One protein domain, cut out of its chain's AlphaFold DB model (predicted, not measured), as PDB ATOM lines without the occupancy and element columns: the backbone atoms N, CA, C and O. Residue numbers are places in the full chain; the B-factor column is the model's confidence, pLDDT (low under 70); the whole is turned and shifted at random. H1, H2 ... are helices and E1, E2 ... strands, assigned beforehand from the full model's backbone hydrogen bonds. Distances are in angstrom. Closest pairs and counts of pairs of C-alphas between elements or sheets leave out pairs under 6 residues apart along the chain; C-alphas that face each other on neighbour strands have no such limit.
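What this domain is: This is residues 22 to 49 and 294 to 446 of the 460 residues of the protein "Isoleucine--tRNA ligase" of bacterium (Candidatus Gribaldobacteria) CG_4_8_14_3_um_filter_42_11 (UniProt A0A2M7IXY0). The long helix H1 stands in the middle, between a lobe of short strands and helices, E2 to E6 with H4 to H6, and a second part set apart from H1: helices H2 and H3 side by side, with the strand pair E1 and E7 at one end. The short helices H7 and H8 pack on H1 on the side away from the strand lobe. The printed part has 181 residues, with ten named helices and seven named strands in the order H1 H2 E1 H3 E2 E3 H4 E4 H5 H6 E5 E6 H7 H8 H9 H10 E7. The sheet E4 E5 E6 and the pair E2 E3 are antiparallel, and E1 E7 is parallel. The class is mixed, helices and strands, with under half of the residues in named elements; the whole is compact, with a radius of gyration of the C-alphas of 18.0 A and spans of 53 by 40 by 29 A.

Where its parts are: Find C-alpha 30 at (2.556, 14.621, 86.164); from there H1, residues 30 to 45, runs 22.3 A. Past the cut come H2, 298 to 305, 10.4 A long, E1, 309 to 311, and H3, 314 to 325, 16.8 A long. Next look for E2, 343 to 345, E3, 351 to 353, H4, 357 to 363, E4, 364 to 366, H5, 368 to 371, H6, 380 to 383, E5, 385 to 387, and E6, 394 to 396. H7, 404 to 409, H8, 411 to 414, H9, 427 to 430, and H10, 432 to 435, lead to E7, 443 to 445, ending at C-alpha 445, (29.686, 20.595, 93.095).

How they stand to each other: H1 touches H7 with residues 32 to 36 alone, about perpendicular at 84 degrees; the closest C-alphas, of Ile 36 and Leu 406, are 7.0 A apart. It touches H8 at Asn 32 and Ser 414, C-alphas 5.1 A apart, with residues 31 to 35 alone. H8 and H9 only just touch, with 3 pairs of C-alphas within 8 A, the closest Phe 413 and Phe 428 at 5.8 A. H9 and H10 only just touch, and only at the corner, with Tyr 427 and Trp 435 closest, C-alphas 5.2 A apart. Toward the strands, the closest C-alphas of H1 and E3 are Lys 41 and Val 353, 5.6 A apart. In the hairpin E2 and E3, N 344 and O 352 are within hydrogen-bond range at 2.8 A. The closest C-alphas of E2 and E6 are Phe 344 and Ser 396, 5.8 A apart. E5 pairs with E4 through N 365 and O 385, 2.9 A, and in the hairpin E5 and E6 with E6 through N 395 and O 386, 2.9 A. H4 only grazes this sheet with residues 358 to 363, and H6 only just does with 381 to 383; H5 touches H6, C-alphas 371 and 380 being closest at 5.0 A. H2 and H3 touch at a shallow tilt of 7 degrees, opposite ways, with Arg 298 and Leu 323 closest, C-alphas 6.3 A apart; H1 is apart from both. E1 and E7 are parallel, with N 444 and O 309 at 3.2 A. Every O i to N i+4 pair is within hydrogen-bond range in H1, H2, H3, H4 and H7; H5, H6, H8, H9 and H10 are too short for one.

The domain as a whole: The C-alphas of Pro 312 and Glu 392 are farthest apart, 54.4 A. Residues 50 to 293 are cut out, and C-alphas 49 and 294 stand 9.8 A apart across the cut. The links H3 to E2 and H8 to H9 are long; in the first, residues 332 to 333 pair with 401 to 402, antiparallel. The mean pLDDT of the printed part is 89.0; look for values under 70 at residues 22 to 23, 420 to 424, 442 and 446.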
ATOM      1  N   SER A  22      16.189   2.018  85.760       66.31
ATOM      2  CA  SER A  22      14.784   1.567  85.816       66.31
ATOM      3  C   SER A  22      13.867   2.456  86.669       66.31
ATOM      4  O   SER A  22      12.652   2.272  86.644       66.31
ATOM      5  N   HIS A  23      14.429   3.405  87.422       69.00
ATOM      6  CA  HIS A  23      13.693   4.311  88.306       69.00
ATOM      7  C   HIS A  23      14.036   5.785  88.052       69.00
ATOM      8  O   HIS A  23      13.940   6.604  88.962       69.00
ATOM      9  N   SER A  24      14.431   6.128  86.824       75.12
ATOM     10  CA  SER A  24      14.708   7.513  86.432       75.12
ATOM     11  C   SER A  24      13.503   8.429  86.647       75.12
ATOM     12  O   SER A  24      12.350   8.006  86.516       75.12
ATOM     13  N   TYR A  25      13.778   9.699  86.942       77.25
ATOM     14  CA  TYR A  25      12.777  10.756  86.922       77.25
ATOM     15  C   TYR A  25      12.673  11.399  85.548       77.25
ATOM     16  O   TYR A  25      13.601  11.349  84.741       77.25
ATOM     17  N   TYR A  26      11.513  11.994  85.293       83.00
ATOM     18  CA  TYR A  26      11.209  12.628  84.025       83.00
ATOM     19  C   TYR A  26      10.526  13.955  84.299       83.00
ATOM     20  O   TYR A  26       9.515  14.006  84.993       83.00
ATOM     21  N   THR A  27      11.041  15.026  83.712       85.88
ATOM     22  CA  THR A  27      10.438  16.356  83.850       85.88
ATOM     23  C   THR A  27       9.048  16.452  83.219       85.88
ATOM     24  O   THR A  27       8.244  17.281  83.629       85.88
ATOM     25  N   LEU A  28       8.738  15.561  82.271       87.44
ATOM     26  CA  LEU A  28       7.408  15.423  81.671       87.44
ATOM     27  C   LEU A  28       6.396  14.685  82.561       87.44
ATOM     28  O   LEU A  28       5.260  14.512  82.131       87.44
ATOM     29  N   SER A  29       6.787  14.187  83.739       88.25
ATOM     30  CA  SER A  29       5.844  13.477  84.607       88.25
ATOM     31  C   SER A  29       4.811  14.432  85.206       88.25
ATOM     32  O   SER A  29       5.054  15.635  85.370       88.25
ATOM     33  N   ASP A  30       3.649  13.884  85.541       89.56
ATOM     34  CA  ASP A  30       2.556  14.621  86.164       89.56
ATOM     35  C   ASP A  30       2.994  15.196  87.518       89.56
ATOM     36  O   ASP A  30       2.750  16.364  87.811       89.56
ATOM     37  N   GLU A  31       3.728  14.413  88.310       86.12
ATOM     38  CA  GLU A  31       4.263  14.801  89.617       86.12
ATOM     39  C   GLU A  31       5.196  16.008  89.505       86.12
ATOM     40  O   GLU A  31       5.103  16.938  90.308       86.12
ATOM     41  N   ASN A  32       6.066  16.025  88.488       88.31
ATOM     42  CA  ASN A  32       6.957  17.151  88.239       88.31
ATOM     43  C   ASN A  32       6.165  18.416  87.895       88.31
ATOM     44  O   ASN A  32       6.381  19.467  88.495       88.31
ATOM     45  N   ASN A  33       5.191  18.301  86.992       92.31
ATOM     46  CA  ASN A  33       4.360  19.429  86.578       92.31
ATOM     47  C   ASN A  33       3.512  19.979  87.737       92.31
ATOM     48  O   ASN A  33       3.492  21.192  87.954       92.31
ATOM     49  N   TYR A  34       2.869  19.116  88.527       92.44
ATOM     50  CA  TYR A  34       2.070  19.543  89.681       92.44
ATOM     51  C   TYR A  34       2.925  20.134  90.809       92.44
ATOM     52  O   TYR A  34       2.480  21.068  91.479       92.44
ATOM     53  N   ALA A  35       4.169  19.676  90.991       91.38
ATOM     54  CA  ALA A  35       5.107  20.326  91.904       91.38
ATOM     55  C   ALA A  35       5.424  21.763  91.451       91.38
ATOM     56  O   ALA A  35       5.438  22.681  92.278       91.38
ATOM     57  N   ILE A  36       5.598  21.994  90.143       94.62
ATOM     58  CA  ILE A  36       5.805  23.351  89.617       94.62
ATOM     59  C   ILE A  36       4.536  24.188  89.766       94.62
ATOM     60  O   ILE A  36       4.619  25.355  90.140       94.62
ATOM     61  N   TRP A  37       3.350  23.621  89.538       96.62
ATOM     62  CA  TRP A  37       2.087  24.334  89.760       96.62
ATOM     63  C   TRP A  37       1.966  24.817  91.198       96.62
ATOM     64  O   TRP A  37       1.659  25.985  91.439       96.62
ATOM     65  N   HIS A  38       2.272  23.942  92.152       95.19
ATOM     66  CA  HIS A  38       2.289  24.291  93.563       95.19
ATOM     67  C   HIS A  38       3.304  25.404  93.864       95.19
ATOM     68  O   HIS A  38       2.979  26.368  94.560       95.19
ATOM     69  N   PHE A  39       4.509  25.323  93.296       95.00
ATOM     70  CA  PHE A  39       5.514  26.381  93.404       95.00
ATOM     71  C   PHE A  39       5.002  27.724  92.852       95.00
ATOM     72  O   PHE A  39       5.052  28.736  93.554       95.00
ATOM     73  N   LEU A  40       4.431  27.741  91.644       97.75
ATOM     74  CA  LEU A  40       3.888  28.955  91.028       97.75
ATOM     75  C   LEU A  40       2.699  29.519  91.813       97.75
ATOM     76  O   LEU A  40       2.565  30.740  91.920       97.75
ATOM     77  N   LYS A  41       1.868  28.658  92.414       97.62
ATOM     78  CA  LYS A  41       0.795  29.068  93.328       97.62
ATOM     79  C   LYS A  41       1.360  29.809  94.537       97.62
ATOM     80  O   LYS A  41       0.895  30.905  94.835       97.62
ATOM     81  N   ILE A  42       2.401  29.272  95.177       95.75
ATOM     82  CA  ILE A  42       3.080  29.942  96.297       95.75
ATOM     83  C   ILE A  42       3.679  31.280  95.847       95.75
ATOM     84  O   ILE A  42       3.544  32.283  96.552       95.75
ATOM     85  N   CYS A  43       4.327  31.328  94.679       96.62
ATOM     86  CA  CYS A  43       4.853  32.576  94.120       96.62
ATOM     87  C   CYS A  43       3.741  33.610  93.908       96.62
ATOM     88  O   CYS A  43       3.931  34.783  94.224       96.62
ATOM     89  N   HIS A  44       2.575  33.193  93.418       97.56
ATOM     90  CA  HIS A  44       1.419  34.066  93.250       97.56
ATOM     91  C   HIS A  44       0.860  34.567  94.589       97.56
ATOM     92  O   HIS A  44       0.679  35.771  94.760       97.56
ATOM     93  N   GLU A  45       0.667  33.681  95.568       97.00
ATOM     94  CA  GLU A  45       0.189  34.028  96.917       97.00
ATOM     95  C   GLU A  45       1.127  35.004  97.638       97.00
ATOM     96  O   GLU A  45       0.681  35.869  98.390       97.00
ATOM     97  N   LYS A  46       2.433  34.910  97.369       96.25
ATOM     98  CA  LYS A  46       3.451  35.841  97.880       96.25
ATOM     99  C   LYS A  46       3.639  37.096  97.023       96.25
ATOM    100  O   LYS A  46       4.490  37.926  97.348       96.25
ATOM    101  N   SER A  47       2.850  37.253  95.959       96.00
ATOM    102  CA  SER A  47       2.932  38.369  95.006       96.00
ATOM    103  C   SER A  47       4.302  38.496  94.326       96.00
ATOM    104  O   SER A  47       4.766  39.602  94.064       96.00
ATOM    105  N   PHE A  48       4.971  37.370  94.075       96.31
ATOM    106  CA  PHE A  48       6.207  37.309  93.289       96.31
ATOM    107  C   PHE A  48       5.924  37.113  91.803       96.31
ATOM    108  O   PHE A  48       6.677  37.611  90.978       96.31
ATOM    109  N   LEU A  49       4.858  36.392  91.455       97.25
ATOM    110  CA  LEU A  49       4.477  36.166  90.064       97.25
ATOM    111  C   LEU A  49       3.695  37.366  89.518       97.25
ATOM    112  O   LEU A  49       2.695  37.764  90.117       97.25
ATOM    113  N   MET A 294      12.459  39.064  91.666       91.00
ATOM    114  CA  MET A 294      13.645  38.727  92.443       91.00
ATOM    115  C   MET A 294      13.893  39.689  93.599       91.00
ATOM    116  O   MET A 294      14.671  39.366  94.492       91.00
ATOM    117  N   ASP A 295      13.200  40.825  93.659       89.44
ATOM    118  CA  ASP A 295      13.437  41.869  94.663       89.44
ATOM    119  C   ASP A 295      13.361  41.362  96.103       89.44
ATOM    120  O   ASP A 295      14.216  41.672  96.930       89.44
ATOM    121  N   LYS A 296      12.366  40.521  96.400       88.88
ATOM    122  CA  LYS A 296      12.179  39.933  97.736       88.88
ATOM    123  C   LYS A 296      12.884  38.587  97.917       88.88
ATOM    124  O   LYS A 296      12.960  38.097  99.043       88.88
ATOM    125  N   LEU A 297      13.372  37.978  96.836       89.06
ATOM    126  CA  LEU A 297      14.021  36.663  96.846       89.06
ATOM    127  C   LEU A 297      15.548  36.764  96.902       89.06
ATOM    128  O   LEU A 297      16.190  35.915  97.516       89.06
ATOM    129  N   ARG A 298      16.125  37.824  96.329       90.62
ATOM    130  CA  ARG A 298      17.571  38.010  96.167       90.62
ATOM    131  C   ARG A 298      18.325  37.929  97.488       90.62
ATOM    132  O   ARG A 298      19.244  37.128  97.616       90.62
ATOM    133  N   GLU A 299      17.915  38.696  98.496       92.00
ATOM    134  CA  GLU A 299      18.581  38.670  99.804       92.00
ATOM    135  C   GLU A 299      18.520  37.294 100.501       92.00
ATOM    136  O   GLU A 299      19.566  36.811 100.948       92.00
ATOM    137  N   PRO A 300      17.346  36.639 100.635       90.06
ATOM    138  CA  PRO A 300      17.274  35.280 101.165       90.06
ATOM    139  C   PRO A 300      18.142  34.271 100.406       90.06
ATOM    140  O   PRO A 300      18.823  33.473 101.051       90.06
ATOM    141  N   LEU A 301      18.145  34.322  99.070       88.94
ATOM    142  CA  LEU A 301      18.944  33.426  98.231       88.94
ATOM    143  C   LEU A 301      20.441  33.663  98.434       88.94
ATOM    144  O   LEU A 301      21.177  32.713  98.683       88.94
ATOM    145  N   MET A 302      20.890  34.919  98.467       89.00
ATOM    146  CA  MET A 302      22.285  35.245  98.780       89.00
ATOM    147  C   MET A 302      22.699  34.716 100.161       89.00
ATOM    148  O   MET A 302      23.774  34.141 100.310       89.00
ATOM    149  N   LYS A 303      21.832  34.827 101.177       89.75
ATOM    150  CA  LYS A 303      22.089  34.247 102.511       89.75
ATOM    151  C   LYS A 303      22.159  32.717 102.496       89.75
ATOM    152  O   LYS A 303      22.796  32.150 103.383       89.75
ATOM    153  N   ALA A 304      21.487  32.051 101.559       85.69
ATOM    154  CA  ALA A 304      21.599  30.608 101.365       85.69
ATOM    155  C   ALA A 304      22.925  30.247 100.678       85.69
ATOM    156  O   ALA A 304      23.643  29.391 101.192       85.69
ATOM    157  N   VAL A 305      23.301  30.967  99.613       86.00
ATOM    158  CA  VAL A 305      24.589  30.816  98.907       86.00
ATOM    159  C   VAL A 305      25.777  30.914  99.865       86.00
ATOM    160  O   VAL A 305      26.714  30.125  99.764       86.00
ATOM    161  N   GLU A 306      25.720  31.815 100.850       86.38
ATOM    162  CA  GLU A 306      26.767  31.968 101.868       86.38
ATOM    163  C   GLU A 306      26.971  30.738 102.769       86.38
ATOM    164  O   GLU A 306      28.071  30.544 103.285       86.38
ATOM    165  N   LYS A 307      25.934  29.915 102.969       84.62
ATOM    166  CA  LYS A 307      25.966  28.738 103.856       84.62
ATOM    167  C   LYS A 307      26.413  27.460 103.154       84.62
ATOM    168  O   LYS A 307      26.739  26.489 103.832       84.62
ATOM    169  N   ILE A 308      26.373  27.443 101.826       83.25
ATOM    170  CA  ILE A 308      26.707  26.276 101.015       83.25
ATOM    171  C   ILE A 308      28.229  26.122 100.955       83.25
ATOM    172  O   ILE A 308      28.966  27.099 100.806       83.25
ATOM    173  N   ASN A 309      28.708  24.880 101.038       81.44
ATOM    174  CA  ASN A 309      30.091  24.565 100.713       81.44
ATOM    175  C   ASN A 309      30.239  24.400  99.190       81.44
ATOM    176  O   ASN A 309      29.707  23.448  98.615       81.44
ATOM    177  N   TRP A 310      30.949  25.330  98.549       83.25
ATOM    178  CA  TRP A 310      31.131  25.375  97.096       83.25
ATOM    179  C   TRP A 310      32.481  24.800  96.690       83.25
ATOM    180  O   TRP A 310      33.524  25.273  97.148       83.25
ATOM    181  N   LEU A 311      32.471  23.834  95.770       80.88
ATOM    182  CA  LEU A 311      33.689  23.287  95.175       80.88
ATOM    183  C   LEU A 311      33.618  23.366  93.642       80.88
ATOM    184  O   LEU A 311      32.723  22.750  93.058       80.88
ATOM    185  N   PRO A 312      34.561  24.062  92.976       84.88
ATOM    186  CA  PRO A 312      35.599  24.950  93.527       84.88
ATOM    187  C   PRO A 312      35.039  26.266  94.105       84.88
ATOM    188  O   PRO A 312      33.970  26.736  93.714       84.88
ATOM    189  N   GLY A 313      35.796  26.899  95.010       84.19
ATOM    190  CA  GLY A 313      35.334  28.058  95.790       84.19
ATOM    191  C   GLY A 313      34.899  29.281  94.971       84.19
ATOM    192  O   GLY A 313      33.961  29.966  95.369       84.19
ATOM    193  N   PHE A 314      35.496  29.524  93.796       84.44
ATOM    194  CA  PHE A 314      35.107  30.655  92.936       84.44
ATOM    195  C   PHE A 314      33.652  30.551  92.435       84.44
ATOM    196  O   PHE A 314      33.058  31.562  92.065       84.44
ATOM    197  N   CYS A 315      33.046  29.353  92.421       84.19
ATOM    198  CA  CYS A 315      31.653  29.205  91.995       84.19
ATOM    199  C   CYS A 315      30.691  29.944  92.933       84.19
ATOM    200  O   CYS A 315      29.687  30.472  92.464       84.19
ATOM    201  N   LYS A 316      31.046  30.090  94.218       86.00
ATOM    202  CA  LYS A 316      30.313  30.948  95.157       86.00
ATOM    203  C   LYS A 316      30.278  32.401  94.687       86.00
ATOM    204  O   LYS A 316      29.225  33.028  94.692       86.00
ATOM    205  N   GLU A 317      31.433  32.941  94.297       88.06
ATOM    206  CA  GLU A 317      31.558  34.331  93.849       88.06
ATOM    207  C   GLU A 317      30.767  34.560  92.561       88.06
ATOM    208  O   GLU A 317      30.048  35.550  92.451       88.06
ATOM    209  N   ARG A 318      30.831  33.602  91.629       85.25
ATOM    210  CA  ARG A 318      30.067  33.627  90.379       85.25
ATOM    211  C   ARG A 318      28.555  33.599  90.616       85.25
ATOM    212  O   ARG A 318      27.834  34.358  89.975       85.25
ATOM    213  N   GLU A 319      28.078  32.743  91.519       84.94
ATOM    214  CA  GLU A 319      26.656  32.668  91.872       84.94
ATOM    215  C   GLU A 319      26.192  33.954  92.569       84.94
ATOM    216  O   GLU A 319      25.153  34.518  92.230       84.94
ATOM    217  N   ALA A 320      26.994  34.474  93.501       88.19
ATOM    218  CA  ALA A 320      26.693  35.718  94.197       88.19
ATOM    219  C   ALA A 320      26.666  36.930  93.252       88.19
ATOM    220  O   ALA A 320      25.809  37.798  93.407       88.19
ATOM    221  N   ASP A 321      27.589  37.009  92.291       87.69
ATOM    222  CA  ASP A 321      27.579  38.042  91.252       87.69
ATOM    223  C   ASP A 321      26.330  37.936  90.369       87.69
ATOM    224  O   ASP A 321      25.629  38.926  90.149       87.69
ATOM    225  N   TRP A 322      25.977  36.719  89.953       84.06
ATOM    226  CA  TRP A 322      24.768  36.491  89.173       84.06
ATOM    227  C   TRP A 322      23.503  36.923  89.927       84.06
ATOM    228  O   TRP A 322      22.716  37.689  89.377       84.06
ATOM    229  N   LEU A 323      23.333  36.535  91.195       86.75
ATOM    230  CA  LEU A 323      22.177  36.943  92.008       86.75
ATOM    231  C   LEU A 323      22.092  38.464  92.206       86.75
ATOM    232  O   LEU A 323      20.992  39.020  92.260       86.75
ATOM    233  N   LYS A 324      23.234  39.156  92.308       88.56
ATOM    234  CA  LYS A 324      23.272  40.624  92.423       88.56
ATOM    235  C   LYS A 324      22.776  41.308  91.151       88.56
ATOM    236  O   LYS A 324      22.046  42.288  91.250       88.56
ATOM    237  N   ASN A 325      23.156  40.779  89.990       84.44
ATOM    238  CA  ASN A 325      22.934  41.417  88.693       84.44
ATOM    239  C   ASN A 325      21.715  40.871  87.930       84.44
ATOM    240  O   ASN A 325      21.294  41.467  86.937       84.44
ATOM    241  N   MET A 326      21.143  39.739  88.357       83.44
ATOM    242  CA  MET A 326      19.975  39.162  87.701       83.44
ATOM    243  C   MET A 326      18.758  40.072  87.863       83.44
ATOM    244  O   MET A 326      18.434  40.545  88.962       83.44
ATOM    245  N   ARG A 327      18.061  40.278  86.748       86.25
ATOM    246  CA  ARG A 327      16.731  40.892  86.730       86.25
ATOM    247  C   ARG A 327      15.668  39.855  87.107       86.25
ATOM    248  O   ARG A 327      15.983  38.700  87.406       86.25
ATOM    249  N   ASP A 328      14.413  40.280  87.099       90.94
ATOM    250  CA  ASP A 328      13.277  39.398  87.349       90.94
ATOM    251  C   ASP A 328      13.261  38.218  86.368       90.94
ATOM    252  O   ASP A 328      13.591  38.341  85.183       90.94
ATOM    253  N   TRP A 329      12.934  37.031  86.878       91.12
ATOM    254  CA  TRP A 329      13.091  35.799  86.118       91.12
ATOM    255  C   TRP A 329      11.906  35.596  85.179       91.12
ATOM    256  O   TRP A 329      10.808  35.274  85.621       91.12
ATOM    257  N   LEU A 330      12.150  35.744  83.876       92.31
ATOM    258  CA  LEU A 330      11.206  35.409  82.812       92.31
ATOM    259  C   LEU A 330      10.947  33.896  82.777       92.31
ATOM    260  O   LEU A 330      11.843  33.121  82.430       92.31
ATOM    261  N   ILE A 331       9.717  33.490  83.096       94.12
ATOM    262  CA  ILE A 331       9.326  32.081  83.209       94.12
ATOM    263  C   ILE A 331       8.475  31.548  82.044       94.12
ATOM    264  O   ILE A 331       8.332  30.332  81.919       94.12
ATOM    265  N   SER A 332       7.904  32.410  81.200       94.88
ATOM    266  CA  SER A 332       7.062  31.997  80.069       94.88
ATOM    267  C   SER A 332       7.844  31.795  78.775       94.88
ATOM    268  O   SER A 332       8.835  32.459  78.484       94.88
ATOM    269  N   LYS A 333       7.369  30.863  77.953       93.56
ATOM    270  CA  LYS A 333       7.819  30.619  76.587       93.56
ATOM    271  C   LYS A 333       6.600  30.463  75.693       93.56
ATOM    272  O   LYS A 333       5.705  29.662  75.973       93.56
ATOM    273  N   LYS A 334       6.601  31.152  74.552       92.81
ATOM    274  CA  LYS A 334       5.550  31.034  73.530       92.81
ATOM    275  C   LYS A 334       5.798  29.793  72.668       92.81
ATOM    276  O   LYS A 334       6.168  29.865  71.500       92.81
ATOM    277  N   ARG A 335       5.691  28.618  73.295       92.75
ATOM    278  CA  ARG A 335       6.018  27.298  72.725       92.75
ATOM    279  C   ARG A 335       4.919  26.278  73.038       92.75
ATOM    280  O   ARG A 335       3.931  26.584  73.701       92.75
ATOM    281  N   TYR A 336       5.077  25.069  72.501       90.94
ATOM    282  CA  TYR A 336       4.060  24.012  72.566       90.94
ATOM    283  C   TYR A 336       4.403  22.891  73.551       90.94
ATOM    284  O   TYR A 336       3.515  22.403  74.235       90.94
ATOM    285  N   TRP A 337       5.675  22.481  73.606       91.81
ATOM    286  CA  TRP A 337       6.142  21.383  74.453       91.81
ATOM    287  C   TRP A 337       6.895  21.922  75.669       91.81
ATOM    288  O   TRP A 337       7.866  22.661  75.497       91.81
ATOM    289  N   GLY A 338       6.439  21.540  76.857       91.38
ATOM    290  CA  GLY A 338       6.927  21.984  78.163       91.38
ATOM    291  C   GLY A 338       5.773  22.047  79.164       91.38
ATOM    292  O   GLY A 338       4.624  21.785  78.791       91.38
ATOM    293  N   LEU A 339       6.074  22.432  80.405       94.38
ATOM    294  CA  LEU A 339       5.075  22.704  81.438       94.38
ATOM    295  C   LEU A 339       4.004  23.666  80.920       94.38
ATOM    296  O   LEU A 339       4.302  24.829  80.661       94.38
ATOM    297  N   ALA A 340       2.750  23.240  80.817       96.88
ATOM    298  CA  ALA A 340       1.665  24.173  80.539       96.88
ATOM    299  C   ALA A 340       1.467  25.080  81.766       96.88
ATOM    300  O   ALA A 340       1.130  24.597  82.848       96.88
ATOM    301  N   LEU A 341       1.712  26.391  81.621       97.81
ATOM    302  CA  LEU A 341       1.610  27.310  82.755       97.81
ATOM    303  C   LEU A 341       0.159  27.346  83.268       97.81
ATOM    304  O   LEU A 341      -0.750  27.624  82.474       97.81
ATOM    305  N   PRO A 342      -0.081  27.110  84.575       97.56
ATOM    306  CA  PRO A 342      -1.423  27.010  85.154       97.56
ATOM    307  C   PRO A 342      -2.015  28.384  85.490       97.56
ATOM    308  O   PRO A 342      -2.611  28.581  86.549       97.56
ATOM    309  N   ILE A 343      -1.798  29.356  84.607       98.44
ATOM    310  CA  ILE A 343      -2.146  30.759  84.813       98.44
ATOM    311  C   ILE A 343      -3.368  31.095  83.961       98.44
ATOM    312  O   ILE A 343      -3.339  30.950  82.740       98.44
ATOM    313  N   PHE A 344      -4.427  31.572  84.602       98.12
ATOM    314  CA  PHE A 344      -5.694  31.952  83.986       98.12
ATOM    315  C   PHE A 344      -5.852  33.466  84.072       98.12
ATOM    316  O   PHE A 344      -6.188  34.013  85.123       98.12
ATOM    317  N   GLU A 345      -5.564  34.152  82.969       96.69
ATOM    318  CA  GLU A 345      -5.642  35.607  82.869       96.69
ATOM    319  C   GLU A 345      -7.052  36.048  82.453       96.69
ATOM    320  O   GLU A 345      -7.655  35.482  81.544       96.69
ATOM    321  N   CYS A 346      -7.587  37.073  83.118       96.44
ATOM    322  CA  CYS A 346      -8.898  37.632  82.814       96.44
ATOM    323  C   CYS A 346      -8.791  39.069  82.292       96.44
ATOM    324  O   CYS A 346      -8.062  39.893  82.841       96.44
ATOM    325  N   GLU A 347      -9.649  39.421  81.335       94.38
ATOM    326  CA  GLU A 347      -9.804  40.786  80.806       94.38
ATOM    327  C   GLU A 347     -10.123  41.848  81.875       94.38
ATOM    328  O   GLU A 347      -9.939  43.037  81.640       94.38
ATOM    329  N   CYS A 348     -10.610  41.458  83.063       94.44
ATOM    330  CA  CYS A 348     -10.844  42.397  84.168       94.44
ATOM    331  C   CYS A 348      -9.562  42.814  84.922       94.44
ATOM    332  O   CYS A 348      -9.638  43.488  85.958       94.44
ATOM    333  N   GLY A 349      -8.396  42.386  84.425       92.81
ATOM    334  CA  GLY A 349      -7.069  42.720  84.940       92.81
ATOM    335  C   GLY A 349      -6.595  41.849  86.105       92.81
ATOM    336  O   GLY A 349      -5.532  42.110  86.655       92.81
ATOM    337  N   SER A 350      -7.366  40.838  86.518       95.25
ATOM    338  CA  SER A 350      -6.904  39.823  87.473       95.25
ATOM    339  C   SER A 350      -6.433  38.569  86.750       95.25
ATOM    340  O   SER A 350      -6.941  38.237  85.681       95.25
ATOM    341  N   PHE A 351      -5.545  37.816  87.385       97.50
ATOM    342  CA  PHE A 351      -5.194  36.468  86.967       97.50
ATOM    343  C   PHE A 351      -5.214  35.534  88.170       97.50
ATOM    344  O   PHE A 351      -5.090  35.975  89.314       97.50
ATOM    345  N   GLU A 352      -5.380  34.250  87.898       97.69
ATOM    346  CA  GLU A 352      -5.397  33.200  88.905       97.69
ATOM    347  C   GLU A 352      -4.384  32.121  88.547       97.69
ATOM    348  O   GLU A 352      -4.110  31.881  87.372       97.69
ATOM    349  N   VAL A 353      -3.838  31.460  89.564       98.31
ATOM    350  CA  VAL A 353      -2.916  30.335  89.393       98.31
ATOM    351  C   VAL A 353      -3.513  29.104  90.046       98.31
ATOM    352  O   VAL A 353      -3.921  29.173  91.209       98.31
ATOM    353  N   ILE A 354      -3.560  27.999  89.306       98.25
ATOM    354  CA  ILE A 354      -3.974  26.689  89.813       98.25
ATOM    355  C   ILE A 354      -2.735  25.933  90.299       98.25
ATOM    356  O   ILE A 354      -1.748  25.823  89.582       98.25
ATOM    357  N   GLY A 355      -2.770  25.441  91.537       96.62
ATOM    358  CA  GLY A 355      -1.623  24.836  92.211       96.62
ATOM    359  C   GLY A 355      -1.623  23.309  92.268       96.62
ATOM    360  O   GLY A 355      -0.658  22.737  92.762       96.62
ATOM    361  N   SER A 356      -2.700  22.644  91.839       95.06
ATOM    362  CA  SER A 356      -2.833  21.179  91.903       95.06
ATOM    363  C   SER A 356      -3.920  20.648  90.968       95.06
ATOM    364  O   SER A 356      -4.793  21.404  90.527       95.06
ATOM    365  N   LEU A 357      -3.899  19.336  90.718       94.75
ATOM    366  CA  LEU A 357      -4.949  18.631  89.984       94.75
ATOM    367  C   LEU A 357      -6.304  18.726  90.700       94.75
ATOM    368  O   LEU A 357      -7.325  18.989  90.069       94.75
ATOM    369  N   GLU A 358      -6.322  18.567  92.025       94.88
ATOM    370  CA  GLU A 358      -7.546  18.621  92.826       94.88
ATOM    371  C   GLU A 358      -8.158  20.026  92.833       94.88
ATOM    372  O   GLU A 358      -9.382  20.177  92.843       94.88
ATOM    373  N   GLU A 359      -7.321  21.070  92.840       96.75
ATOM    374  CA  GLU A 359      -7.787  22.446  92.668       96.75
ATOM    375  C   GLU A 359      -8.376  22.644  91.269       96.75
ATOM    376  O   GLU A 359      -9.475  23.187  91.161       96.75
ATOM    377  N   LEU A 360      -7.704  22.158  90.218       97.25
ATOM    378  CA  LEU A 360      -8.209  22.253  88.847       97.25
ATOM    379  C   LEU A 360      -9.574  21.575  88.708       97.25
ATOM    380  O   LEU A 360     -10.501  22.195  88.199       97.25
ATOM    381  N   GLN A 361      -9.723  20.350  89.222       96.81
ATOM    382  CA  GLN A 361     -10.973  19.588  89.166       96.81
ATOM    383  C   GLN A 361     -12.141  20.342  89.802       96.81
ATOM    384  O   GLN A 361     -13.241  20.375  89.258       96.81
ATOM    385  N   LYS A 362     -11.909  20.981  90.955       97.44
ATOM    386  CA  LYS A 362     -12.939  21.762  91.658       97.44
ATOM    387  C   LYS A 362     -13.279  23.071  90.948       97.44
ATOM    388  O   LYS A 362     -14.381  23.585  91.116       97.44
ATOM    389  N   ARG A 363     -12.312  23.653  90.235       97.50
ATOM    390  CA  ARG A 363     -12.431  24.961  89.575       97.50
ATOM    391  C   ARG A 363     -12.920  24.868  88.132       97.50
ATOM    392  O   ARG A 363     -13.437  25.865  87.624       97.50
ATOM    393  N   ALA A 364     -12.737  23.719  87.487       97.19
ATOM    394  CA  ALA A 364     -13.122  23.480  86.108       97.19
ATOM    395  C   ALA A 364     -14.644  23.570  85.938       97.19
ATOM    396  O   ALA A 364     -15.410  22.971  86.690       97.19
ATOM    397  N   ILE A 365     -15.071  24.320  84.925       97.12
ATOM    398  CA  ILE A 365     -16.482  24.453  84.532       97.12
ATOM    399  C   ILE A 365     -16.746  23.914  83.122       97.12
ATOM    400  O   ILE A 365     -17.862  23.504  82.823       97.12
ATOM    401  N   GLU A 366     -15.718  23.884  82.272       96.88
ATOM    402  CA  GLU A 366     -15.741  23.334  80.913       96.88
ATOM    403  C   GLU A 366     -14.427  22.583  80.649       96.88
ATOM    404  O   GLU A 366     -13.407  22.876  81.280       96.88
ATOM    405  N   GLY A 367     -14.447  21.620  79.722       95.94
ATOM    406  CA  GLY A 367     -13.247  20.924  79.233       95.94
ATOM    407  C   GLY A 367     -12.654  19.857  80.160       95.94
ATOM    408  O   GLY A 367     -11.667  19.232  79.792       95.94
ATOM    409  N   TRP A 368     -13.243  19.598  81.339       97.06
ATOM    410  CA  TRP A 368     -12.739  18.554  82.253       97.06
ATOM    411  C   TRP A 368     -12.721  17.168  81.603       97.06
ATOM    412  O   TRP A 368     -11.754  16.438  81.758       97.06
ATOM    413  N   GLN A 369     -13.760  16.822  80.837       95.75
ATOM    414  CA  GLN A 369     -13.862  15.521  80.165       95.75
ATOM    415  C   GLN A 369     -12.777  15.308  79.099       95.75
ATOM    416  O   GLN A 369     -12.385  14.172  78.865       95.75
ATOM    417  N   ASP A 370     -12.281  16.389  78.488       95.06
ATOM    418  CA  ASP A 370     -11.193  16.333  77.504       95.06
ATOM    419  C   ASP A 370      -9.811  16.246  78.173       95.06
ATOM    420  O   ASP A 370      -8.822  15.898  77.531       95.06
ATOM    421  N   PHE A 371      -9.728  16.588  79.461       96.25
ATOM    422  CA  PHE A 371      -8.495  16.605  80.242       96.25
ATOM    423  C   PHE A 371      -8.337  15.376  81.148       96.25
ATOM    424  O   PHE A 371      -7.225  14.887  81.342       96.25
ATOM    425  N   GLU A 372      -9.429  14.871  81.718       94.88
ATOM    426  CA  GLU A 372      -9.412  13.763  82.670       94.88
ATOM    427  C   GLU A 372      -8.748  12.512  82.071       94.88
ATOM    428  O   GLU A 372      -9.100  12.049  80.990       94.88
ATOM    429  N   GLY A 373      -7.762  11.962  82.786       91.62
ATOM    430  CA  GLY A 373      -6.968  10.821  82.317       91.62
ATOM    431  C   GLY A 373      -5.783  11.190  81.414       91.62
ATOM    432  O   GLY A 373      -5.052  10.294  80.988       91.62
ATOM    433  N   HIS A 374      -5.553  12.480  81.156       94.12
ATOM    434  CA  HIS A 374      -4.385  12.986  80.441       94.12
ATOM    435  C   HIS A 374      -3.428  13.755  81.363       94.12
ATOM    436  O   HIS A 374      -3.813  14.291  82.399       94.12
ATOM    437  N   SER A 375      -2.161  13.838  80.950       91.12
ATOM    438  CA  SER A 375      -1.141  14.637  81.637       91.12
ATOM    439  C   SER A 375      -1.462  16.145  81.574       91.12
ATOM    440  O   SER A 375      -2.055  16.569  80.571       91.12
ATOM    441  N   PRO A 376      -0.977  16.986  82.515       93.69
ATOM    442  CA  PRO A 376      -1.166  18.447  82.566       93.69
ATOM    443  C   PRO A 376      -0.366  19.222  81.498       93.69
ATOM    444  O   PRO A 376       0.218  20.270  81.765       93.69
ATOM    445  N   HIS A 377      -0.359  18.720  80.266       94.94
ATOM    446  CA  HIS A 377       0.333  19.286  79.115       94.94
ATOM    447  C   HIS A 377      -0.653  19.779  78.057       94.94
ATOM    448  O   HIS A 377      -1.836  19.424  78.027       94.94
ATOM    449  N   ARG A 378      -0.125  20.567  77.120       95.00
ATOM    450  CA  ARG A 378      -0.823  20.890  75.875       95.00
ATOM    451  C   ARG A 378      -0.983  19.620  75.020       95.00
ATOM    452  O   ARG A 378      -0.049  18.819  74.966       95.00
ATOM    453  N   PRO A 379      -2.112  19.440  74.308       94.88
ATOM    454  CA  PRO A 379      -3.246  20.362  74.209       94.88
ATOM    455  C   PRO A 379      -4.317  20.169  75.297       94.88
ATOM    456  O   PRO A 379      -5.201  21.008  75.408       94.88
ATOM    457  N   TRP A 380      -4.256  19.099  76.093       95.81
ATOM    458  CA  TRP A 380      -5.340  18.675  76.992       95.81
ATOM    459  C   TRP A 380      -5.746  19.755  77.995       95.81
ATOM    460  O   TRP A 380      -6.924  20.068  78.137       95.81
ATOM    461  N   LEU A 381      -4.761  20.394  78.633       96.06
ATOM    462  CA  LEU A 381      -5.032  21.460  79.595       96.06
ATOM    463  C   LEU A 381      -5.631  22.721  78.944       96.06
ATOM    464  O   LEU A 381      -6.330  23.479  79.611       96.06
ATOM    465  N   ASP A 382      -5.388  22.950  77.648       96.75
ATOM    466  CA  ASP A 382      -5.875  24.137  76.922       96.75
ATOM    467  C   ASP A 382      -7.411  24.142  76.814       96.75
ATOM    468  O   ASP A 382      -8.017  25.207  76.681       96.75
ATOM    469  N   ALA A 383      -8.043  22.965  76.894       96.62
ATOM    470  CA  ALA A 383      -9.494  22.812  76.852       96.62
ATOM    471  C   ALA A 383     -10.179  23.234  78.162       96.62
ATOM    472  O   ALA A 383     -11.346  23.638  78.144       96.62
ATOM    473  N   VAL A 384      -9.473  23.161  79.297       97.88
ATOM    474  CA  VAL A 384     -10.058  23.412  80.616       97.88
ATOM    475  C   VAL A 384     -10.282  24.906  80.825       97.88
ATOM    476  O   VAL A 384      -9.368  25.722  80.686       97.88
ATOM    477  N   LYS A 385     -11.503  25.272  81.223       98.19
ATOM    478  CA  LYS A 385     -11.852  26.651  81.593       98.19
ATOM    479  C   LYS A 385     -12.335  26.732  83.028       98.19
ATOM    480  O   LYS A 385     -12.963  25.802  83.538       98.19
ATOM    481  N   ILE A 386     -12.090  27.881  83.651       98.06
ATOM    482  CA  ILE A 386     -12.528  28.186  85.016       98.06
ATOM    483  C   ILE A 386     -13.385  29.452  85.034       98.06
ATOM    484  O   ILE A 386     -13.358  30.266  84.109       98.06
ATOM    485  N   LYS A 387     -14.132  29.646  86.122       97.75
ATOM    486  CA  LYS A 387     -14.813  30.912  86.408       97.75
ATOM    487  C   LYS A 387     -13.848  31.864  87.121       97.75
ATOM    488  O   LYS A 387     -13.273  31.480  88.144       97.75
ATOM    489  N   CYS A 388     -13.689  33.085  86.608       97.31
ATOM    490  CA  CYS A 388     -12.896  34.127  87.255       97.31
ATOM    491  C   CYS A 388     -13.496  34.485  88.620       97.31
ATOM    492  O   CYS A 388     -14.666  34.864  88.702       97.31
ATOM    493  N   ALA A 389     -12.690  34.440  89.679       95.31
ATOM    494  CA  ALA A 389     -13.128  34.734  91.042       95.31
ATOM    495  C   ALA A 389     -13.579  36.194  91.245       95.31
ATOM    496  O   ALA A 389     -14.335  36.478  92.170       95.31
ATOM    497  N   LYS A 390     -13.124  37.128  90.395       95.88
ATOM    498  CA  LYS A 390     -13.405  38.567  90.532       95.88
ATOM    499  C   LYS A 390     -14.631  39.029  89.747       95.88
ATOM    500  O   LYS A 390     -15.437  39.787  90.272       95.88
ATOM    501  N   CYS A 391     -14.736  38.642  88.476       96.44
ATOM    502  CA  CYS A 391     -15.771  39.149  87.567       96.44
ATOM    503  C   CYS A 391     -16.693  38.062  87.016       96.44
ATOM    504  O   CYS A 391     -17.520  38.353  86.157       96.44
ATOM    505  N   GLU A 392     -16.530  36.818  87.472       95.88
ATOM    506  CA  GLU A 392     -17.392  35.690  87.128       95.88
ATOM    507  C   GLU A 392     -17.385  35.238  85.657       95.88
ATOM    508  O   GLU A 392     -18.054  34.260  85.320       95.88
ATOM    509  N   LYS A 393     -16.609  35.891  84.784       97.00
ATOM    510  CA  LYS A 393     -16.430  35.468  83.390       97.00
ATOM    511  C   LYS A 393     -15.720  34.115  83.305       97.00
ATOM    512  O   LYS A 393     -14.843  33.808  84.113       97.00
ATOM    513  N   ILE A 394     -16.074  33.344  82.281       97.88
ATOM    514  CA  ILE A 394     -15.361  32.124  81.897       97.88
ATOM    515  C   ILE A 394     -14.021  32.527  81.284       97.88
ATOM    516  O   ILE A 394     -13.987  33.355  80.375       97.88
ATOM    517  N   ILE A 395     -12.932  31.954  81.790       97.81
ATOM    518  CA  ILE A 395     -11.572  32.242  81.338       97.81
ATOM    519  C   ILE A 395     -10.807  30.950  81.048       97.81
ATOM    520  O   ILE A 395     -10.974  29.940  81.738       97.81
ATOM    521  N   SER A 396      -9.961  31.007  80.024       97.62
ATOM    522  CA  SER A 396      -8.995  29.962  79.676       97.62
ATOM    523  C   SER A 396      -7.630  30.280  80.282       97.62
ATOM    524  O   SER A 396      -7.355  31.423  80.660       97.62
ATOM    525  N   ARG A 397      -6.757  29.273  80.360       96.81
ATOM    526  CA  ARG A 397      -5.350  29.522  80.682       96.81
ATOM    527  C   ARG A 397      -4.662  30.311  79.563       96.81
ATOM    528  O   ARG A 397      -5.101  30.286  78.412       96.81
ATOM    529  N   ILE A 398      -3.546  30.952  79.886       97.06
ATOM    530  CA  ILE A 398      -2.610  31.467  78.880       97.06
ATOM    531  C   ILE A 398      -2.048  30.311  78.040       97.06
ATOM    532  O   ILE A 398      -1.908  29.202  78.539       97.06
ATOM    533  N   MET A 399      -1.670  30.550  76.784       95.81
ATOM    534  CA  MET A 399      -1.147  29.479  75.916       95.81
ATOM    535  C   MET A 399       0.328  29.142  76.166       95.81
ATOM    536  O   MET A 399       0.821  28.126  75.665       95.81
ATOM    537  N   ASP A 400       1.012  29.977  76.942       96.12
ATOM    538  CA  ASP A 400       2.438  29.872  77.220       96.12
ATOM    539  C   ASP A 400       2.773  28.593  78.001       96.12
ATOM    540  O   ASP A 400       1.956  28.044  78.757       96.12
ATOM    541  N   VAL A 401       4.004  28.126  77.801       96.38
ATOM    542  CA  VAL A 401       4.621  27.044  78.575       96.38
ATOM    543  C   VAL A 401       5.758  27.593  79.435       96.38
ATOM    544  O   VAL A 401       6.279  28.671  79.161       96.38
ATOM    545  N   GLY A 402       6.130  26.878  80.491       94.94
ATOM    546  CA  GLY A 402       7.231  27.243  81.372       94.94
ATOM    547  C   GLY A 402       8.589  27.105  80.687       94.94
ATOM    548  O   GLY A 402       8.756  26.328  79.744       94.94
ATOM    549  N   THR A 403       9.587  27.853  81.161       91.50
ATOM    550  CA  THR A 403      10.978  27.586  80.769       91.50
ATOM    551  C   THR A 403      11.415  26.201  81.253       91.50
ATOM    552  O   THR A 403      11.022  25.804  82.352       91.50
ATOM    553  N   PRO A 404      12.304  25.508  80.520       89.88
ATOM    554  CA  PRO A 404      12.862  24.231  80.977       89.88
ATOM    555  C   PRO A 404      13.653  24.350  82.293       89.88
ATOM    556  O   PRO A 404      13.906  23.357  82.964       89.88
ATOM    557  N   TRP A 405      14.024  25.563  82.707       87.69
ATOM    558  CA  TRP A 405      14.694  25.810  83.983       87.69
ATOM    559  C   TRP A 405      13.748  25.700  85.184       87.69
ATOM    560  O   TRP A 405      14.199  25.368  86.276       87.69
ATOM    561  N   LEU A 406      12.436  25.903  84.988       91.00
ATOM    562  CA  LEU A 406      11.435  25.521  85.992       91.00
ATOM    563  C   LEU A 406      11.393  24.000  86.158       91.00
ATOM    564  O   LEU A 406      11.337  23.506  87.282       91.00
ATOM    565  N   ASP A 407      11.461  23.274  85.039       88.81
ATOM    566  CA  ASP A 407      11.449  21.814  85.036       88.81
ATOM    567  C   ASP A 407      12.673  21.234  85.748       88.81
ATOM    568  O   ASP A 407      12.532  20.311  86.544       88.81
ATOM    569  N   ALA A 408      13.861  21.787  85.497       86.00
ATOM    570  CA  ALA A 408      15.091  21.366  86.163       86.00
ATOM    571  C   ALA A 408      15.120  21.781  87.644       86.00
ATOM    572  O   ALA A 408      15.507  20.993  88.506       86.00
ATOM    573  N   GLY A 409      14.675  23.002  87.961       85.56
ATOM    574  CA  GLY A 409      14.771  23.547  89.316       85.56
ATOM    575  C   GLY A 409      13.839  22.902  90.338       85.56
ATOM    576  O   GLY A 409      14.133  22.917  91.532       85.56
ATOM    577  N   ILE A 410      12.734  22.294  89.900       88.00
ATOM    578  CA  ILE A 410      11.787  21.643  90.812       88.00
ATOM    579  C   ILE A 410      12.199  20.218  91.206       88.00
ATOM    580  O   ILE A 410      11.639  19.675  92.157       88.00
ATOM    581  N   VAL A 411      13.162  19.606  90.504       85.94
ATOM    582  CA  VAL A 411      13.577  18.199  90.676       85.94
ATOM    583  C   VAL A 411      13.815  17.812  92.148       85.94
ATOM    584  O   VAL A 411      13.263  16.798  92.586       85.94
ATOM    585  N   PRO A 412      14.536  18.613  92.963       82.44
ATOM    586  CA  PRO A 412      14.626  18.449  94.421       82.44
ATOM    587  C   PRO A 412      13.312  18.186  95.172       82.44
ATOM    588  O   PRO A 412      13.276  17.466  96.173       82.44
ATOM    589  N   PHE A 413      12.221  18.789  94.714       84.06
ATOM    590  CA  PHE A 413      10.909  18.754  95.352       84.06
ATOM    591  C   PHE A 413       9.992  17.690  94.742       84.06
ATOM    592  O   PHE A 413       9.130  17.166  95.448       84.06
ATOM    593  N   SER A 414      10.185  17.357  93.463       84.94
ATOM    594  CA  SER A 414       9.313  16.457  92.701       84.94
ATOM    595  C   SER A 414       9.789  15.004  92.628       84.94
ATOM    596  O   SER A 414       9.013  14.146  92.221       84.94
ATOM    597  N   THR A 415      11.034  14.696  93.006       80.19
ATOM    598  CA  THR A 415      11.613  13.357  92.752       80.19
ATOM    599  C   THR A 415      11.916  12.530  93.995       80.19
ATOM    600  O   THR A 415      11.873  11.301  93.929       80.19
ATOM    601  N   ILE A 416      12.192  13.163  95.140       80.25
ATOM    602  CA  ILE A 416      12.510  12.418  96.363       80.25
ATOM    603  C   ILE A 416      11.229  11.804  96.931       80.25
ATOM    604  O   ILE A 416      10.311  12.518  97.339       80.25
ATOM    605  N   SER A 417      11.185  10.475  96.992       77.56
ATOM    606  CA  SER A 417      10.041   9.684  97.453       77.56
ATOM    607  C   SER A 417      10.505   8.465  98.262       77.56
ATOM    608  O   SER A 417      11.700   8.191  98.354       77.56
ATOM    609  N   ASN A 418       9.566   7.713  98.852       72.88
ATOM    610  CA  ASN A 418       9.868   6.564  99.728       72.88
ATOM    611  C   ASN A 418      10.809   5.508  99.141       72.88
ATOM    612  O   ASN A 418      11.495   4.811  99.884       72.88
ATOM    613  N   ASP A 419      10.834   5.379  97.825       71.88
ATOM    614  CA  ASP A 419      11.644   4.410  97.098       71.88
ATOM    615  C   ASP A 419      12.435   5.051  95.946       71.88
ATOM    616  O   ASP A 419      12.997   4.324  95.120       71.88
ATOM    617  N   ASN A 420      12.481   6.392  95.901       66.50
ATOM    618  CA  ASN A 420      13.071   7.200  94.831       66.50
ATOM    619  C   ASN A 420      12.609   6.774  93.429       66.50
ATOM    620  O   ASN A 420      13.401   6.716  92.489       66.50
ATOM    621  N   ARG A 421      11.322   6.435  93.292       62.94
ATOM    622  CA  ARG A 421      10.687   6.179  91.997       62.94
ATOM    623  C   ARG A 421       9.861   7.379  91.570       62.94
ATOM    624  O   ARG A 421       9.139   7.966  92.374       62.94
ATOM    625  N   SER A 422       9.925   7.673  90.278       57.97
ATOM    626  CA  SER A 422       9.288   8.820  89.628       57.97
ATOM    627  C   SER A 422       7.762   8.812  89.603       57.97
ATOM    628  O   SER A 422       7.173   9.839  89.310       57.97
ATOM    629  N   ALA A 423       7.131   7.690  89.952       55.53
ATOM    630  CA  ALA A 423       5.675   7.529  89.979       55.53
ATOM    631  C   ALA A 423       5.065   7.595  91.395       55.53
ATOM    632  O   ALA A 423       3.885   7.303  91.575       55.53
ATOM    633  N   ASN A 424       5.866   7.896  92.421       66.12
ATOM    634  CA  ASN A 424       5.373   8.000  93.792       66.12
ATOM    635  C   ASN A 424       5.197   9.454  94.215       66.12
ATOM    636  O   ASN A 424       5.980  10.321  93.837       66.12
ATOM    637  N   ILE A 425       4.210   9.696  95.084       72.94
ATOM    638  CA  ILE A 425       3.964  11.016  95.672       72.94
ATOM    639  C   ILE A 425       5.253  11.499  96.366       72.94
ATOM    640  O   ILE A 425       5.717  10.825  97.300       72.94
ATOM    641  N   PRO A 426       5.819  12.651  95.962       80.88
ATOM    642  CA  PRO A 426       7.061  13.149  96.535       80.88
ATOM    643  C   PRO A 426       6.927  13.415  98.034       80.88
ATOM    644  O   PRO A 426       5.876  13.854  98.520       80.88
ATOM    645  N   TYR A 427       8.018  13.221  98.776       83.81
ATOM    646  CA  TYR A 427       8.054  13.491 100.210       83.81
ATOM    647  C   TYR A 427       7.688  14.923 100.554       83.81
ATOM    648  O   TYR A 427       7.079  15.168 101.592       83.81
ATOM    649  N   PHE A 428       8.011  15.873  99.680       82.75
ATOM    650  CA  PHE A 428       7.647  17.265  99.888       82.75
ATOM    651  C   PHE A 428       6.135  17.450 100.108       82.75
ATOM    652  O   PHE A 428       5.730  18.231 100.970       82.75
ATOM    653  N   HIS A 429       5.310  16.679  99.391       77.81
ATOM    654  CA  HIS A 429       3.854  16.748  99.479       77.81
ATOM    655  C   HIS A 429       3.274  15.906 100.623       77.81
ATOM    656  O   HIS A 429       2.340  16.354 101.286       77.81
ATOM    657  N   ASN A 430       3.806  14.705 100.884       80.62
ATOM    658  CA  ASN A 430       3.200  13.768 101.846       80.62
ATOM    659  C   ASN A 430       3.892  13.705 103.223       80.62
ATOM    660  O   ASN A 430       3.249  13.376 104.218       80.62
ATOM    661  N   ASN A 431       5.187  14.015 103.308       85.44
ATOM    662  CA  ASN A 431       5.988  13.892 104.519       85.44
ATOM    663  C   ASN A 431       7.187  14.850 104.483       85.44
ATOM    664  O   ASN A 431       8.348  14.461 104.337       85.44
ATOM    665  N   LYS A 432       6.891  16.135 104.684       84.88
ATOM    666  CA  LYS A 432       7.888  17.211 104.675       84.88
ATOM    667  C   LYS A 432       9.051  16.980 105.650       84.88
ATOM    668  O   LYS A 432      10.162  17.411 105.364       84.88
ATOM    669  N   LYS A 433       8.818  16.294 106.776       88.62
ATOM    670  CA  LYS A 433       9.882  15.959 107.741       88.62
ATOM    671  C   LYS A 433      10.913  15.003 107.145       88.62
ATOM    672  O   LYS A 433      12.092  15.136 107.444       88.62
ATOM    673  N   GLU A 434      10.474  14.053 106.323       87.12
ATOM    674  CA  GLU A 434      11.378  13.126 105.642       87.12
ATOM    675  C   GLU A 434      12.143  13.829 104.525       87.12
ATOM    676  O   GLU A 434      13.357  13.687 104.430       87.12
ATOM    677  N   TRP A 435      11.459  14.676 103.750       86.81
ATOM    678  CA  TRP A 435      12.100  15.504 102.727       86.81
ATOM    679  C   TRP A 435      13.206  16.403 103.312       86.81
ATOM    680  O   TRP A 435      14.295  16.491 102.754       86.81
ATOM    681  N   GLN A 436      12.972  17.001 104.487       86.50
ATOM    682  CA  GLN A 436      13.940  17.849 105.202       86.50
ATOM    683  C   GLN A 436      15.225  17.128 105.642       86.50
ATOM    684  O   GLN A 436      16.168  17.792 106.058       86.50
ATOM    685  N   LYS A 437      15.294  15.793 105.570       85.69
ATOM    686  CA  LYS A 437      16.556  15.068 105.792       85.69
ATOM    687  C   LYS A 437      17.512  15.170 104.604       85.69
ATOM    688  O   LYS A 437      18.703  14.950 104.777       85.69
ATOM    689  N   TRP A 438      16.986  15.474 103.419       77.69
ATOM    690  CA  TRP A 438      17.737  15.567 102.167       77.69
ATOM    691  C   TRP A 438      18.027  17.015 101.760       77.69
ATOM    692  O   TRP A 438      18.915  17.249 100.945       77.69
ATOM    693  N   PHE A 439      17.289  17.979 102.324       77.12
ATOM    694  CA  PHE A 439      17.420  19.401 102.014       77.12
ATOM    695  C   PHE A 439      17.436  20.289 103.268       77.12
ATOM    696  O   PHE A 439      16.660  20.049 104.197       77.12
ATOM    697  N   PRO A 440      18.220  21.383 103.275       71.69
ATOM    698  CA  PRO A 440      19.012  21.906 102.155       71.69
ATOM    699  C   PRO A 440      20.232  21.034 101.826       71.69
ATOM    700  O   PRO A 440      20.732  20.323 102.692       71.69
ATOM    701  N   ALA A 441      20.699  21.091 100.577       71.12
ATOM    702  CA  ALA A 441      21.920  20.398 100.181       71.12
ATOM    703  C   ALA A 441      23.120  20.979 100.947       71.12
ATOM    704  O   ALA A 441      23.318  22.195 100.981       71.12
ATOM    705  N   GLU A 442      23.922  20.112 101.561       67.56
ATOM    706  CA  GLU A 442      25.095  20.520 102.349       67.56
ATOM    707  C   GLU A 442      26.339  20.774 101.474       67.56
ATOM    708  O   GLU A 442      27.292  21.423 101.907       67.56
ATOM    709  N   LEU A 443      26.327  20.288 100.228       70.25
ATOM    710  CA  LEU A 443      27.429  20.372  99.274       70.25
ATOM    711  C   LEU A 443      26.897  20.652  97.866       70.25
ATOM    712  O   LEU A 443      26.000  19.952  97.397       70.25
ATOM    713  N   VAL A 444      27.504  21.620  97.176       72.06
ATOM    714  CA  VAL A 444      27.259  21.874  95.750       72.06
ATOM    715  C   VAL A 444      28.572  21.732  94.984       72.06
ATOM    716  O   VAL A 444      29.558  22.420  95.264       72.06
ATOM    717  N   LEU A 445      28.572  20.818  94.011       70.06
ATOM    718  CA  LEU A 445      29.686  20.595  93.095       70.06
ATOM    719  C   LEU A 445      29.428  21.347  91.793       70.06
ATOM    720  O   LEU A 445      28.412  21.151  91.132       70.06
ATOM    721  N   CYS A 446      30.368  22.205  91.430       65.25
ATOM    722  CA  CYS A 446      30.319  23.015  90.229       65.25
ATOM    723  C   CYS A 446      31.241  22.374  89.188       65.25
ATOM    724  O   CYS A 446      32.466  22.484  89.268       65.25
TER     725      CYS A 446